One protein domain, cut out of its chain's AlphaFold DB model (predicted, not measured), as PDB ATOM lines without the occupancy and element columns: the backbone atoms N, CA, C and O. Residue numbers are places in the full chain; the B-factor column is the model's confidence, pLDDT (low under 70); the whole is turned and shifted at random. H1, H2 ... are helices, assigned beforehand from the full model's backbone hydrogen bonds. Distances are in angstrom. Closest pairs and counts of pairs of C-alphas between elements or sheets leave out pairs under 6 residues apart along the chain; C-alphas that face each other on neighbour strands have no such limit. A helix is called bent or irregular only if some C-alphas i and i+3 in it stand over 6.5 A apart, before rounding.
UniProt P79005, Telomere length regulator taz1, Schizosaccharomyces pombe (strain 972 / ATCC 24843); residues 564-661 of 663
ATOM      1  N   GLU A 564     -12.925  14.895 -87.943       90.98
ATOM      2  CA  GLU A 564     -13.977  15.838 -88.353       90.98
ATOM      3  C   GLU A 564     -13.395  17.227 -88.678       90.98
ATOM      4  O   GLU A 564     -13.710  17.798 -89.718       90.98
ATOM      5  N   GLU A 565     -12.488  17.740 -87.838       92.20
ATOM      6  CA  GLU A 565     -11.805  19.026 -88.044       92.20
ATOM      7  C   GLU A 565     -10.788  18.975 -89.204       92.20
ATOM      8  O   GLU A 565     -10.619  19.966 -89.917       92.20
ATOM      9  N   GLU A 566     -10.103  17.840 -89.428       91.62
ATOM     10  CA  GLU A 566      -9.294  17.647 -90.648       91.62
ATOM     11  C   GLU A 566     -10.198  17.578 -91.898       91.62
ATOM     12  O   GLU A 566      -9.881  18.228 -92.895       91.62
ATOM     13  N   ASN A 567     -11.327  16.859 -91.855       92.23
ATOM     14  CA  ASN A 567     -12.250  16.692 -92.987       92.23
ATOM     15  C   ASN A 567     -12.960  17.993 -93.387       92.23
ATOM     16  O   ASN A 567     -12.997  18.311 -94.574       92.23
ATOM     17  N   GLU A 568     -13.440  18.793 -92.432       91.29
ATOM     18  CA  GLU A 568     -14.009  20.114 -92.729       91.29
ATOM     19  C   GLU A 568     -12.964  21.011 -93.418       91.29
ATOM     20  O   GLU A 568     -13.259  21.662 -94.416       91.29
ATOM     21  N   LEU A 569     -11.696  20.973 -92.984       92.65
ATOM     22  CA  LEU A 569     -10.617  21.715 -93.647       92.65
ATOM     23  C   LEU A 569     -10.348  21.219 -95.082       92.65
ATOM     24  O   LEU A 569     -10.073  22.034 -95.966       92.65
ATOM     25  N   TYR A 570     -10.455  19.909 -95.333       92.53
ATOM     26  CA  TYR A 570     -10.424  19.354 -96.691       92.53
ATOM     27  C   TYR A 570     -11.561  19.901 -97.556       92.53
ATOM     28  O   TYR A 570     -11.310  20.318 -98.689       92.53
ATOM     29  N   GLU A 571     -12.786  19.918 -97.035       91.07
ATOM     30  CA  GLU A 571     -13.959  20.420 -97.750       91.07
ATOM     31  C   GLU A 571     -13.852  21.923 -98.022       91.07
ATOM     32  O   GLU A 571     -14.015  22.336 -99.169       91.07
ATOM     33  N   MET A 572     -13.466  22.734 -97.033       90.60
ATOM     34  CA  MET A 572     -13.294  24.181 -97.200       90.60
ATOM     35  C   MET A 572     -12.233  24.533 -98.252       90.60
ATOM     36  O   MET A 572     -12.474  25.393 -99.102       90.60
ATOM     37  N   ILE A 573     -11.077  23.857 -98.253       91.72
ATOM     38  CA  ILE A 573     -10.041  24.062 -99.283       91.72
ATOM     39  C   ILE A 573     -10.532  23.565-100.651       91.72
ATOM     40  O   ILE A 573     -10.237  24.185-101.676       91.72
ATOM     41  N   SER A 574     -11.319  22.487-100.694       89.40
ATOM     42  CA  SER A 574     -11.890  21.985-101.945       89.40
ATOM     43  C   SER A 574     -12.927  22.947-102.541       89.40
ATOM     44  O   SER A 574     -12.855  23.264-103.726       89.40
ATOM     45  N   GLN A 575     -13.828  23.493-101.721       86.97
ATOM     46  CA  GLN A 575     -14.911  24.380-102.159       86.97
ATOM     47  C   GLN A 575     -14.482  25.843-102.371       86.97
ATOM     48  O   GLN A 575     -15.123  26.569-103.136       86.97
ATOM     49  N   HIS A 576     -13.459  26.331-101.659       86.90
ATOM     50  CA  HIS A 576     -13.115  27.766-101.616       86.90
ATOM     51  C   HIS A 576     -11.652  28.080-101.950       86.90
ATOM     52  O   HIS A 576     -11.251  29.248-101.936       86.90
ATOM     53  N   GLY A 577     -10.859  27.064-102.289       87.18
ATOM     54  CA  GLY A 577      -9.445  27.226-102.596       87.18
ATOM     55  C   GLY A 577      -8.620  27.622-101.375       87.18
ATOM     56  O   GLY A 577      -9.033  27.462-100.233       87.18
ATOM     57  N   CYS A 578      -7.445  28.202-101.613       84.12
ATOM     58  CA  CYS A 578      -6.600  28.763-100.549       84.12
ATOM     59  C   CYS A 578      -6.948  30.227-100.224       84.12
ATOM     60  O   CYS A 578      -6.087  30.995 -99.797       84.12
ATOM     61  N   CYS A 579      -8.202  30.642-100.440       85.95
ATOM     62  CA  CYS A 579      -8.672  31.969-100.059       85.95
ATOM     63  C   CYS A 579      -8.895  32.009 -98.539       85.95
ATOM     64  O   CYS A 579     -10.016  31.859 -98.053       85.95
ATOM     65  N   TRP A 580      -7.810  32.178 -97.776       86.91
ATOM     66  CA  TRP A 580      -7.841  32.099 -96.312       86.91
ATOM     67  C   TRP A 580      -8.860  33.052 -95.692       86.91
ATOM     68  O   TRP A 580      -9.581  32.637 -94.794       86.91
ATOM     69  N   SER A 581      -8.993  34.278 -96.203       84.06
ATOM     70  CA  SER A 581      -9.990  35.243 -95.723       84.06
ATOM     71  C   SER A 581     -11.422  34.723 -95.888       84.06
ATOM     72  O   SER A 581     -12.228  34.876 -94.975       84.06
ATOM     73  N   LYS A 582     -11.730  34.031 -96.996       83.73
ATOM     74  CA  LYS A 582     -13.032  33.385 -97.224       83.73
ATOM     75  C   LYS A 582     -13.236  32.171 -96.317       83.73
ATOM     76  O   LYS A 582     -14.306  32.048 -95.733       83.73
ATOM     77  N   ILE A 583     -12.213  31.329 -96.141       85.64
ATOM     78  CA  ILE A 583     -12.250  30.202 -95.191       85.64
ATOM     79  C   ILE A 583     -12.529  30.716 -93.769       85.64
ATOM     80  O   ILE A 583     -13.486  30.288 -93.142       85.64
ATOM     81  N   ILE A 584     -11.765  31.700 -93.291       85.13
ATOM     82  CA  ILE A 584     -11.919  32.305 -91.957       85.13
ATOM     83  C   ILE A 584     -13.276  33.013 -91.808       85.13
ATOM     84  O   ILE A 584     -13.853  33.024 -90.723       85.13
ATOM     85  N   HIS A 585     -13.796  33.631 -92.870       83.86
ATOM     86  CA  HIS A 585     -15.108  34.276 -92.843       83.86
ATOM     87  C   HIS A 585     -16.235  33.244 -92.699       83.86
ATOM     88  O   HIS A 585     -17.075  33.381 -91.814       83.86
ATOM     89  N   ILE A 586     -16.210  32.174 -93.496       84.31
ATOM     90  CA  ILE A 586     -17.204  31.092 -93.433       84.31
ATOM     91  C   ILE A 586     -17.120  30.368 -92.083       84.31
ATOM     92  O   ILE A 586     -18.128  30.244 -91.402       84.31
ATOM     93  N   GLN A 587     -15.914  30.065 -91.602       84.11
ATOM     94  CA  GLN A 587     -15.636  29.512 -90.268       84.11
ATOM     95  C   GLN A 587     -16.143  30.389 -89.095       84.11
ATOM     96  O   GLN A 587     -16.348  29.895 -87.985       84.11
ATOM     97  N   LYS A 588     -16.342  31.701 -89.305       81.96
ATOM     98  CA  LYS A 588     -16.962  32.609 -88.318       81.96
ATOM     99  C   LYS A 588     -18.491  32.634 -88.400       81.96
ATOM    100  O   LYS A 588     -19.128  32.894 -87.377       81.96
ATOM    101  N   LEU A 589     -19.062  32.414 -89.586       82.31
ATOM    102  CA  LEU A 589     -20.510  32.373 -89.823       82.31
ATOM    103  C   LEU A 589     -21.110  31.013 -89.447       82.31
ATOM    104  O   LEU A 589     -22.156  30.945 -88.803       82.31
ATOM    105  N   GLU A 590     -20.436  29.936 -89.833       81.41
ATOM    106  CA  GLU A 590     -20.868  28.561 -89.624       81.41
ATOM    107  C   GLU A 590     -20.438  28.064 -88.239       81.41
ATOM    108  O   GLU A 590     -19.342  28.332 -87.746       81.41
ATOM    109  N   ASN A 591     -21.318  27.314 -87.572       75.73
ATOM    110  CA  ASN A 591     -21.022  26.695 -86.276       75.73
ATOM    111  C   ASN A 591     -20.326  25.330 -86.446       75.73
ATOM    112  O   ASN A 591     -20.676  24.377 -85.754       75.73
ATOM    113  N   GLY A 592     -19.379  25.240 -87.385       81.72
ATOM    114  CA  GLY A 592     -18.644  24.016 -87.705       81.72
ATOM    115  C   GLY A 592     -17.520  23.679 -86.708       81.72
ATOM    116  O   GLY A 592     -17.110  24.551 -85.927       81.72
ATOM    117  N   PRO A 593     -17.013  22.429 -86.708       84.60
ATOM    118  CA  PRO A 593     -15.868  21.988 -85.898       84.60
ATOM    119  C   PRO A 593     -14.678  22.969 -85.880       84.60
ATOM    120  O   PRO A 593     -14.106  23.260 -84.820       84.60
ATOM    121  N   LEU A 594     -14.341  23.558 -87.032       86.66
ATOM    122  CA  LEU A 594     -13.220  24.479 -87.200       86.66
ATOM    123  C   LEU A 594     -13.355  25.783 -86.406       86.66
ATOM    124  O   LEU A 594     -12.341  26.439 -86.159       86.66
ATOM    125  N   LYS A 595     -14.556  26.179 -85.967       84.70
ATOM    126  CA  LYS A 595     -14.834  27.459 -85.280       84.70
ATOM    127  C   LYS A 595     -13.945  27.739 -84.056       84.70
ATOM    128  O   LYS A 595     -13.781  28.891 -83.658       84.70
ATOM    129  N   THR A 596     -13.368  26.704 -83.446       83.13
ATOM    130  CA  THR A 596     -12.485  26.846 -82.274       83.13
ATOM    131  C   THR A 596     -11.045  27.265 -82.598       83.13
ATOM    132  O   THR A 596     -10.324  27.666 -81.681       83.13
ATOM    133  N   PHE A 597     -10.616  27.210 -83.865       84.45
ATOM    134  CA  PHE A 597      -9.238  27.504 -84.270       84.45
ATOM    135  C   PHE A 597      -9.044  28.946 -84.758       84.45
ATOM    136  O   PHE A 597      -9.900  29.535 -85.415       84.45
ATOM    137  N   GLY A 598      -7.874  29.520 -84.475       84.01
ATOM    138  CA  GLY A 598      -7.471  30.811 -85.034       84.01
ATOM    139  C   GLY A 598      -7.020  30.711 -86.503       84.01
ATOM    140  O   GLY A 598      -6.559  29.645 -86.923       84.01
ATOM    141  N   PRO A 599      -7.041  31.823 -87.268       85.49
ATOM    142  CA  PRO A 599      -6.541  31.906 -88.647       85.49
ATOM    143  C   PRO A 599      -5.208  31.186 -88.897       85.49
ATOM    144  O   PRO A 599      -5.086  30.382 -89.822       85.49
ATOM    145  N   THR A 600      -4.219  31.437 -88.038       85.64
ATOM    146  CA  THR A 600      -2.875  30.852 -88.124       85.64
ATOM    147  C   THR A 600      -2.897  29.341 -87.912       85.64
ATOM    148  O   THR A 600      -2.247  28.612 -88.650       85.64
ATOM    149  N   GLN A 601      -3.708  28.845 -86.972       88.60
ATOM    150  CA  GLN A 601      -3.819  27.411 -86.687       88.60
ATOM    151  C   GLN A 601      -4.408  26.637 -87.874       88.60
ATOM    152  O   GLN A 601      -3.965  25.525 -88.145       88.60
ATOM    153  N   ILE A 602      -5.358  27.233 -88.603       89.72
ATOM    154  CA  ILE A 602      -5.946  26.650 -89.818       89.72
ATOM    155  C   ILE A 602      -4.928  26.646 -90.968       89.72
ATOM    156  O   ILE A 602      -4.697  25.598 -91.577       89.72
ATOM    157  N   LYS A 603      -4.262  27.786 -91.222       90.24
ATOM    158  CA  LYS A 603      -3.181  27.898 -92.223       90.24
ATOM    159  C   LYS A 603      -2.076  26.865 -91.961       90.24
ATOM    160  O   LYS A 603      -1.709  26.102 -92.854       90.24
ATOM    161  N   ASP A 604      -1.588  26.783 -90.725       87.51
ATOM    162  CA  ASP A 604      -0.529  25.850 -90.337       87.51
ATOM    163  C   ASP A 604      -0.985  24.394 -90.385       87.51
ATOM    164  O   ASP A 604      -0.208  23.523 -90.775       87.51
ATOM    165  N   LYS A 605      -2.252  24.099 -90.074       92.05
ATOM    166  CA  LYS A 605      -2.789  22.749 -90.246       92.05
ATOM    167  C   LYS A 605      -2.804  22.320 -91.711       92.05
ATOM    168  O   LYS A 605      -2.370  21.209 -92.009       92.05
ATOM    169  N   ALA A 606      -3.235  23.188 -92.623       92.28
ATOM    170  CA  ALA A 606      -3.204  22.894 -94.054       92.28
ATOM    171  C   ALA A 606      -1.766  22.677 -94.559       92.28
ATOM    172  O   ALA A 606      -1.502  21.722 -95.293       92.28
ATOM    173  N   ARG A 607      -0.809  23.496 -94.098       89.55
ATOM    174  CA  ARG A 607       0.630  23.300 -94.357       89.55
ATOM    175  C   ARG A 607       1.120  21.941 -93.850       89.55
ATOM    176  O   ARG A 607       1.762  21.214 -94.603       89.55
ATOM    177  N   LEU A 608       0.771  21.568 -92.616       89.45
ATOM    178  CA  LEU A 608       1.107  20.272 -92.010       89.45
ATOM    179  C   LEU A 608       0.512  19.091 -92.787       89.45
ATOM    180  O   LEU A 608       1.191  18.081 -92.963       89.45
ATOM    181  N   ILE A 609      -0.728  19.211 -93.272       90.91
ATOM    182  CA  ILE A 609      -1.368  18.196 -94.118       90.91
ATOM    183  C   ILE A 609      -0.596  18.056 -95.434       90.91
ATOM    184  O   ILE A 609      -0.142  16.957 -95.749       90.91
ATOM    185  N   LYS A 610      -0.347  19.149 -96.168       91.02
ATOM    186  CA  LYS A 610       0.408  19.072 -97.430       91.02
ATOM    187  C   LYS A 610       1.823  18.525 -97.227       91.02
ATOM    188  O   LYS A 610       2.241  17.641 -97.972       91.02
ATOM    189  N   ALA A 611       2.521  18.961 -96.181       88.17
ATOM    190  CA  ALA A 611       3.839  18.447 -95.826       88.17
ATOM    191  C   ALA A 611       3.821  16.943 -95.478       88.17
ATOM    192  O   ALA A 611       4.731  16.216 -95.876       88.17
ATOM    193  N   ARG A 612       2.771  16.443 -94.804       89.67
ATOM    194  CA  ARG A 612       2.564  15.003 -94.542       89.67
ATOM    195  C   ARG A 612       2.484  14.212 -95.857       89.67
ATOM    196  O   ARG A 612       3.152  13.190 -95.979       89.67
ATOM    197  N   PHE A 613       1.737  14.706 -96.848       90.59
ATOM    198  CA  PHE A 613       1.619  14.073 -98.171       90.59
ATOM    199  C   PHE A 613       2.899  14.187 -99.016       90.59
ATOM    200  O   PHE A 613       3.267  13.217 -99.678       90.59
ATOM    201  N   MET A 614       3.614  15.319 -98.956       87.07
ATOM    202  CA  MET A 614       4.934  15.475 -99.588       87.07
ATOM    203  C   MET A 614       5.941  14.474 -99.013       87.07
ATOM    204  O   MET A 614       6.580  13.749 -99.767       87.07
ATOM    205  N   LYS A 615       6.023  14.353 -97.681       87.62
ATOM    206  CA  LYS A 615       6.924  13.406 -96.999       87.62
ATOM    207  C   LYS A 615       6.639  11.936 -97.328       87.62
ATOM    208  O   LYS A 615       7.532  11.104 -97.229       87.62
ATOM    209  N   GLN A 616       5.400  11.614 -97.690       89.03
ATOM    210  CA  GLN A 616       4.978  10.265 -98.078       89.03
ATOM    211  C   GLN A 616       5.117   9.990 -99.586       89.03
ATOM    212  O   GLN A 616       4.782   8.892-100.012       89.03
ATOM    213  N   ASN A 617       5.562  10.960-100.400       85.36
ATOM    214  CA  ASN A 617       5.508  10.914-101.871       85.36
ATOM    215  C   ASN A 617       4.091  10.687-102.449       85.36
ATOM    216  O   ASN A 617       3.935  10.291-103.601       85.36
ATOM    217  N   ARG A 618       3.039  11.001-101.678       89.73
ATOM    218  CA  ARG A 618       1.619  10.818-102.048       89.73
ATOM    219  C   ARG A 618       0.947  12.116-102.503       89.73
ATOM    220  O   ARG A 618      -0.274  12.208-102.551       89.73
ATOM    221  N   LEU A 619       1.725  13.147-102.842       87.20
ATOM    222  CA  LEU A 619       1.220  14.489-103.170       87.20
ATOM    223  C   LEU A 619       0.179  14.495-104.308       87.20
ATOM    224  O   LEU A 619      -0.752  15.296-104.270       87.20
ATOM    225  N   GLN A 620       0.279  13.567-105.266       87.15
ATOM    226  CA  GLN A 620      -0.723  13.407-106.326       87.15
ATOM    227  C   GLN A 620      -2.101  12.980-105.794       87.15
ATOM    228  O   GLN A 620      -3.110  13.446-106.309       87.15
ATOM    229  N   GLU A 621      -2.170  12.186-104.721       89.70
ATOM    230  CA  GLU A 621      -3.441  11.812-104.081       89.70
ATOM    231  C   GLU A 621      -4.100  12.993-103.354       89.70
ATOM    232  O   GLU A 621      -5.321  13.066-103.220       89.70
ATOM    233  N   LEU A 622      -3.292  13.947-102.881       90.20
ATOM    234  CA  LEU A 622      -3.807  15.189-102.309       90.20
ATOM    235  C   LEU A 622      -4.415  16.073-103.409       90.20
ATOM    236  O   LEU A 622      -5.484  16.657-103.226       90.20
ATOM    237  N   TYR A 623      -3.756  16.131-104.568       91.00
ATOM    238  CA  TYR A 623      -4.221  16.884-105.732       91.00
ATOM    239  C   TYR A 623      -5.421  16.228-106.428       91.00
ATOM    240  O   TYR A 623      -6.292  16.948-106.909       91.00
ATOM    241  N   SER A 624      -5.540  14.895-106.409       87.28
ATOM    242  CA  SER A 624      -6.733  14.193-106.900       87.28
ATOM    243  C   SER A 624      -7.950  14.372-105.986       87.28
ATOM    244  O   SER A 624      -9.075  14.307-106.469       87.28
ATOM    245  N   LYS A 625      -7.753  14.637-104.682       86.50
ATOM    246  CA  LYS A 625      -8.835  15.077-103.780       86.50
ATOM    247  C   LYS A 625      -9.270  16.516-104.054       86.50
ATOM    248  O   LYS A 625     -10.463  16.800-104.044       86.50
ATOM    249  N   SER A 626      -8.322  17.429-104.275       89.11
ATOM    250  CA  SER A 626      -8.612  18.753-104.834       89.11
ATOM    251  C   SER A 626      -7.356  19.425-105.390       89.11
ATOM    252  O   SER A 626      -6.365  19.610-104.679       89.11
ATOM    253  N   LEU A 627      -7.438  19.905-106.634       88.47
ATOM    254  CA  LEU A 627      -6.399  20.716-107.284       88.47
ATOM    255  C   LEU A 627      -6.029  21.973-106.479       88.47
ATOM    256  O   LEU A 627      -4.891  22.438-106.550       88.47
ATOM    257  N   ASN A 628      -6.943  22.478-105.645       89.96
ATOM    258  CA  ASN A 628      -6.709  23.631-104.777       89.96
ATOM    259  C   ASN A 628      -5.566  23.427-103.770       89.96
ATOM    260  O   ASN A 628      -4.913  24.401-103.391       89.96
ATOM    261  N   TRP A 629      -5.251  22.182-103.391       90.28
ATOM    262  CA  TRP A 629      -4.097  21.873-102.540       90.28
ATOM    263  C   TRP A 629      -2.753  22.243-103.180       90.28
ATOM    264  O   TRP A 629      -1.764  22.436-102.464       90.28
ATOM    265  N   LYS A 630      -2.687  22.417-104.509       86.91
ATOM    266  CA  LYS A 630      -1.502  22.963-105.189       86.91
ATOM    267  C   LYS A 630      -1.128  24.344-104.632       86.91
ATOM    268  O   LYS A 630       0.057  24.601-104.442       86.91
ATOM    269  N   ASN A 631      -2.122  25.149-104.250       86.86
ATOM    270  CA  ASN A 631      -1.963  26.539-103.809       86.86
ATOM    271  C   ASN A 631      -1.631  26.698-102.309       86.86
ATOM    272  O   ASN A 631      -1.315  27.802-101.872       86.86
ATOM    273  N   VAL A 632      -1.656  25.622-101.507       87.42
ATOM    274  CA  VAL A 632      -1.143  25.660-100.123       87.42
ATOM    275  C   VAL A 632       0.386  25.695-100.176       87.42
ATOM    276  O   VAL A 632       1.003  24.755-100.679       87.42
ATOM    277  N   THR A 633       1.024  26.747 -99.663       84.78
ATOM    278  CA  THR A 633       2.491  26.876 -99.655       84.78
ATOM    279  C   THR A 633       3.102  26.290 -98.381       84.78
ATOM    280  O   THR A 633       2.785  26.714 -97.269       84.78
ATOM    281  N   VAL A 634       4.001  25.315 -98.540       83.33
ATOM    282  CA  VAL A 634       4.861  24.804 -97.461       83.33
ATOM    283  C   VAL A 634       6.219  25.480 -97.630       83.33
ATOM    284  O   VAL A 634       6.862  25.291 -98.657       83.33
ATOM    285  N   GLY A 635       6.629  26.304 -96.662       78.48
ATOM    286  CA  GLY A 635       7.875  27.069 -96.762       78.48
ATOM    287  C   GLY A 635       9.113  26.169 -96.840       78.48
ATOM    288  O   GLY A 635       9.133  25.086 -96.249       78.48
ATOM    289  N   GLN A 636      10.154  26.633 -97.536       78.53
ATOM    290  CA  GLN A 636      11.407  25.893 -97.717       78.53
ATOM    291  C   GLN A 636      12.025  25.477 -96.372       78.53
ATOM    292  O   GLN A 636      12.270  24.290 -96.166       78.53
ATOM    293  N   ALA A 637      12.126  26.402 -95.412       73.88
ATOM    294  CA  ALA A 637      12.619  26.122 -94.059       73.88
ATOM    295  C   ALA A 637      11.839  24.998 -93.341       73.88
ATOM    296  O   ALA A 637      12.415  24.221 -92.583       73.88
ATOM    297  N   TYR A 638      10.531  24.855 -93.601       76.28
ATOM    298  CA  TYR A 638       9.734  23.750 -93.051       76.28
ATOM    299  C   TYR A 638      10.082  22.409 -93.717       76.28
ATOM    300  O   TYR A 638      10.135  21.372 -93.051       76.28
ATOM    301  N   CYS A 639      10.340  22.417 -95.026       81.83
ATOM    302  CA  CYS A 639      10.761  21.225 -95.759       81.83
ATOM    303  C   CYS A 639      12.159  20.767 -95.318       81.83
ATOM    304  O   CYS A 639      12.341  19.588 -95.016       81.83
ATOM    305  N   GLU A 640      13.102  21.699 -95.177       79.07
ATOM    306  CA  GLU A 640      14.454  21.454 -94.661       79.07
ATOM    307  C   GLU A 640      14.419  20.884 -93.234       79.07
ATOM    308  O   GLU A 640      14.944  19.793 -92.993       79.07
ATOM    309  N   LEU A 641      13.706  21.546 -92.310       73.44
ATOM    310  CA  LEU A 641      13.562  21.118 -90.912       73.44
ATOM    311  C   LEU A 641      13.014  19.685 -90.777       73.44
ATOM    312  O   LEU A 641      13.418  18.938 -89.885       73.44
ATOM    313  N   HIS A 642      12.098  19.281 -91.662       72.82
ATOM    314  CA  HIS A 642      11.444  17.971 -91.610       72.82
ATOM    315  C   HIS A 642      12.005  16.919 -92.583       72.82
ATOM    316  O   HIS A 642      11.465  15.800 -92.627       72.82
ATOM    317  N   LYS A 643      13.098  17.248 -93.293       77.29
ATOM    318  CA  LYS A 643      13.753  16.429 -94.332       77.29
ATOM    319  C   LYS A 643      12.780  15.976 -95.428       77.29
ATOM    320  O   LYS A 643      12.721  14.800 -95.783       77.29
ATOM    321  N   ILE A 644      11.972  16.911 -95.914       78.08
ATOM    322  CA  ILE A 644      11.032  16.725 -97.022       78.08
ATOM    323  C   ILE A 644      11.710  17.259 -98.289       78.08
ATOM    324  O   ILE A 644      12.195  18.390 -98.251       78.08
ATOM    325  N   PRO A 645      11.739  16.514 -99.411       71.51
ATOM    326  CA  PRO A 645      12.239  17.048-100.674       71.51
ATOM    327  C   PRO A 645      11.420  18.281-101.073       71.51
ATOM    328  O   PRO A 645      10.207  18.182-101.282       71.51
ATOM    329  N   TYR A 646      12.064  19.445-101.154       65.23
ATOM    330  CA  TYR A 646      11.409  20.659-101.628       65.23
ATOM    331  C   TYR A 646      11.261  20.577-103.147       65.23
ATOM    332  O   TYR A 646      12.197  20.826-103.901       65.23
ATOM    333  N   ILE A 647      10.075  20.168-103.588       61.91
ATOM    334  CA  ILE A 647       9.675  20.223-104.991       61.91
ATOM    335  C   ILE A 647       9.057  21.605-105.199       61.91
ATOM    336  O   ILE A 647       7.964  21.864-104.686       61.91
ATOM    337  N   GLU A 648       9.740  22.488-105.934       57.21
ATOM    338  CA  GLU A 648       9.126  23.732-106.409       57.21
ATOM    339  C   GLU A 648       7.793  23.415-107.093       57.21
ATOM    340  O   GLU A 648       7.683  22.456-107.858       57.21
ATOM    341  N   ALA A 649       6.757  24.212-106.822       47.76
ATOM    342  CA  ALA A 649       5.379  23.912-107.217       47.76
ATOM    343  C   ALA A 649       5.079  24.147-108.718       47.76
ATOM    344  O   ALA A 649       3.980  24.573-109.086       47.76
ATOM    345  N   THR A 650       6.032  23.806-109.583       36.57
ATOM    346  CA  THR A 650       5.936  23.803-111.042       36.57
ATOM    347  C   THR A 650       5.854  22.347-111.518       36.57
ATOM    348  O   THR A 650       6.879  21.674-111.605       36.57
ATOM    349  N   PRO A 651       4.655  21.807-111.820       38.34
ATOM    350  CA  PRO A 651       4.548  20.487-112.431       38.34
ATOM    351  C   PRO A 651       5.280  20.496-113.783       38.34
ATOM    352  O   PRO A 651       5.015  21.405-114.576       38.34
ATOM    353  N   PRO A 652       6.126  19.494-114.098       38.41
ATOM    354  CA  PRO A 652       6.801  19.415-115.399       38.41
ATOM    355  C   PRO A 652       5.837  19.470-116.598       38.41
ATOM    356  O   PRO A 652       6.178  20.003-117.650       38.41
ATOM    357  N   LEU A 653       4.602  18.996-116.403       44.17
ATOM    358  CA  LEU A 653       3.587  18.804-117.443       44.17
ATOM    359  C   LEU A 653       3.047  20.090-118.099       44.17
ATOM    360  O   LEU A 653       2.458  19.997-119.165       44.17
ATOM    361  N   LEU A 654       3.255  21.284-117.525       43.92
ATOM    362  CA  LEU A 654       2.807  22.539-118.163       43.92
ATOM    363  C   LEU A 654       3.853  23.188-119.085       43.92
ATOM    364  O   LEU A 654       3.526  24.151-119.774       43.92
ATOM    365  N   ARG A 655       5.101  22.692-119.128       43.39
ATOM    366  CA  ARG A 655       6.103  23.216-120.075       43.39
ATOM    367  C   ARG A 655       5.913  22.693-121.500       43.39
ATOM    368  O   ARG A 655       6.242  23.417-122.429       43.39
ATOM    369  N   GLU A 656       5.367  21.493-121.686       43.46
ATOM    370  CA  GLU A 656       5.202  20.906-123.026       43.46
ATOM    371  C   GLU A 656       3.945  21.425-123.749       43.46
ATOM    372  O   GLU A 656       4.002  21.709-124.944       43.46
ATOM    373  N   GLU A 657       2.835  21.661-123.036       45.89
ATOM    374  CA  GLU A 657       1.608  22.200-123.653       45.89
ATOM    375  C   GLU A 657       1.731  23.676-124.072       45.89
ATOM    376  O   GLU A 657       1.146  24.074-125.078       45.89
ATOM    377  N   LEU A 658       2.528  24.489-123.365       45.51
ATOM    378  CA  LEU A 658       2.743  25.901-123.725       45.51
ATOM    379  C   LEU A 658       3.707  26.097-124.906       45.51
ATOM    380  O   LEU A 658       3.572  27.080-125.632       45.51
ATOM    381  N   VAL A 659       4.641  25.169-125.143       50.95
ATOM    382  CA  VAL A 659       5.553  25.225-126.304       50.95
ATOM    383  C   VAL A 659       4.822  24.852-127.602       50.95
ATOM    384  O   VAL A 659       5.030  25.492-128.633       50.95
ATOM    385  N   ASN A 660       3.883  23.902-127.541       50.85
ATOM    386  CA  ASN A 660       3.056  23.500-128.688       50.85
ATOM    387  C   ASN A 660       1.892  24.465-129.010       50.85
ATOM    388  O   ASN A 660       1.148  24.211-129.950       50.85
ATOM    389  N   TYR A 661       1.720  25.555-128.250       48.20
ATOM    390  CA  TYR A 661       0.727  26.610-128.526       48.20
ATOM    391  C   TYR A 661       1.349  27.926-129.037       48.20
ATOM    392  O   TYR A 661       0.629  28.893-129.290       48.20
TER     393      TYR A 661
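This is residues 564 to 661 of the 663 residues of the protein "Telomere length regulator taz1" of Schizosaccharomyces pombe (strain 972 / ATCC 24843) (UniProt P79005). A body of crossed helices has H1, H2 and the short H3 gathered at one end, and the long H4 runs from beside H2 to H5 at the other end, with H6 returning to H1. H7 lies near H4 on the side away from H1, and a long link leads from it to an arm, residues 652 to 661 with H8, that sticks out free of the body. The printed part has 98 residues with eight named helices, H1 to H8 in order along the chain, and no named strand; the class is all helix. It is only just compact, close to loose, with a radius of gyration of the C-alphas of 14.9 A and spans of 48 by 35 by 20 A.

H1 takes residues 564 to 576, 17.9 A long, and begins with C-alpha 564 at (-13.977, 15.838, -88.353). H2 is residues 580 to 589, 14.2 A long. H3, residues 593 to 596, is only just irregular: C-alphas 593 and 596 are 6.9 A apart. H4, the longest helix, is residues 599 to 615, 24.4 A long, and ends with C-alpha 615 at (6.924, 13.406, -96.999). H5 is residues 619 to 625, H6 627 to 631, H7 636 to 642, and H8 654 to 659, ending with C-alpha 659 at (5.553, 25.225, -126.304).

H1 touches H2 with residues 572 to 576 alone, opposite ways at a steep tilt of 59 degrees; the closest C-alphas, of Met 572 and Ile 583, are 6.4 A apart. H1 touches H3 with residues 564 to 569 alone, closest at C-alphas of Glu 565 and Pro 593, 5.5 A. H2 and H3 only just touch, and only at the corner, with 3 pairs of C-alphas within 8 A, the closest those of Gln 587 and Lys 595, 5.5 A. H2 and H4 only just touch, with 3 such pairs, the closest those of Ile 584 and Pro 599, 6.3 A. H1 and H4 are close but not clearly touching, about perpendicular at 87 degrees; the closest C-alphas, of Leu 569 and Ala 606, are 7.5 A apart. H4 touches H5 with residues 610 to 613 alone, closest at C-alphas of Phe 613 and Leu 619, 5.0 A. H5 and H6 only just touch, and only at the corner, with 3 pairs of C-alphas within 8 A, the closest those of Tyr 623 and Trp 629, 5.9 A. H6 touches H1, whose residues 573 to 574 alone take part, closest at C-alphas of Ser 574 and Asn 628, 6.1 A. H7 is close to H4 but not clearly touching, with C-alphas of Ala 611 and Cys 639 closest at 7.5 A. H8 touches no helix. Every O i to N i+4 pair is within hydrogen-bond range in H1, H2, H4, H5 and H7; H6 has 0 of 1 but 2 of 2 O i to N i+3 pairs, H8 has 0 of 2 and 0 of 3, and H3 is too short for an i+4 pair.

The C-alphas farthest apart, of Thr 596 and Asn 660, are 49.1 A apart. The printed part has no cut, and the 11-residue link from H7 to H8 is long. Mean pLDDT of the printed part is 79.7; residues 646 to 661 are under 70.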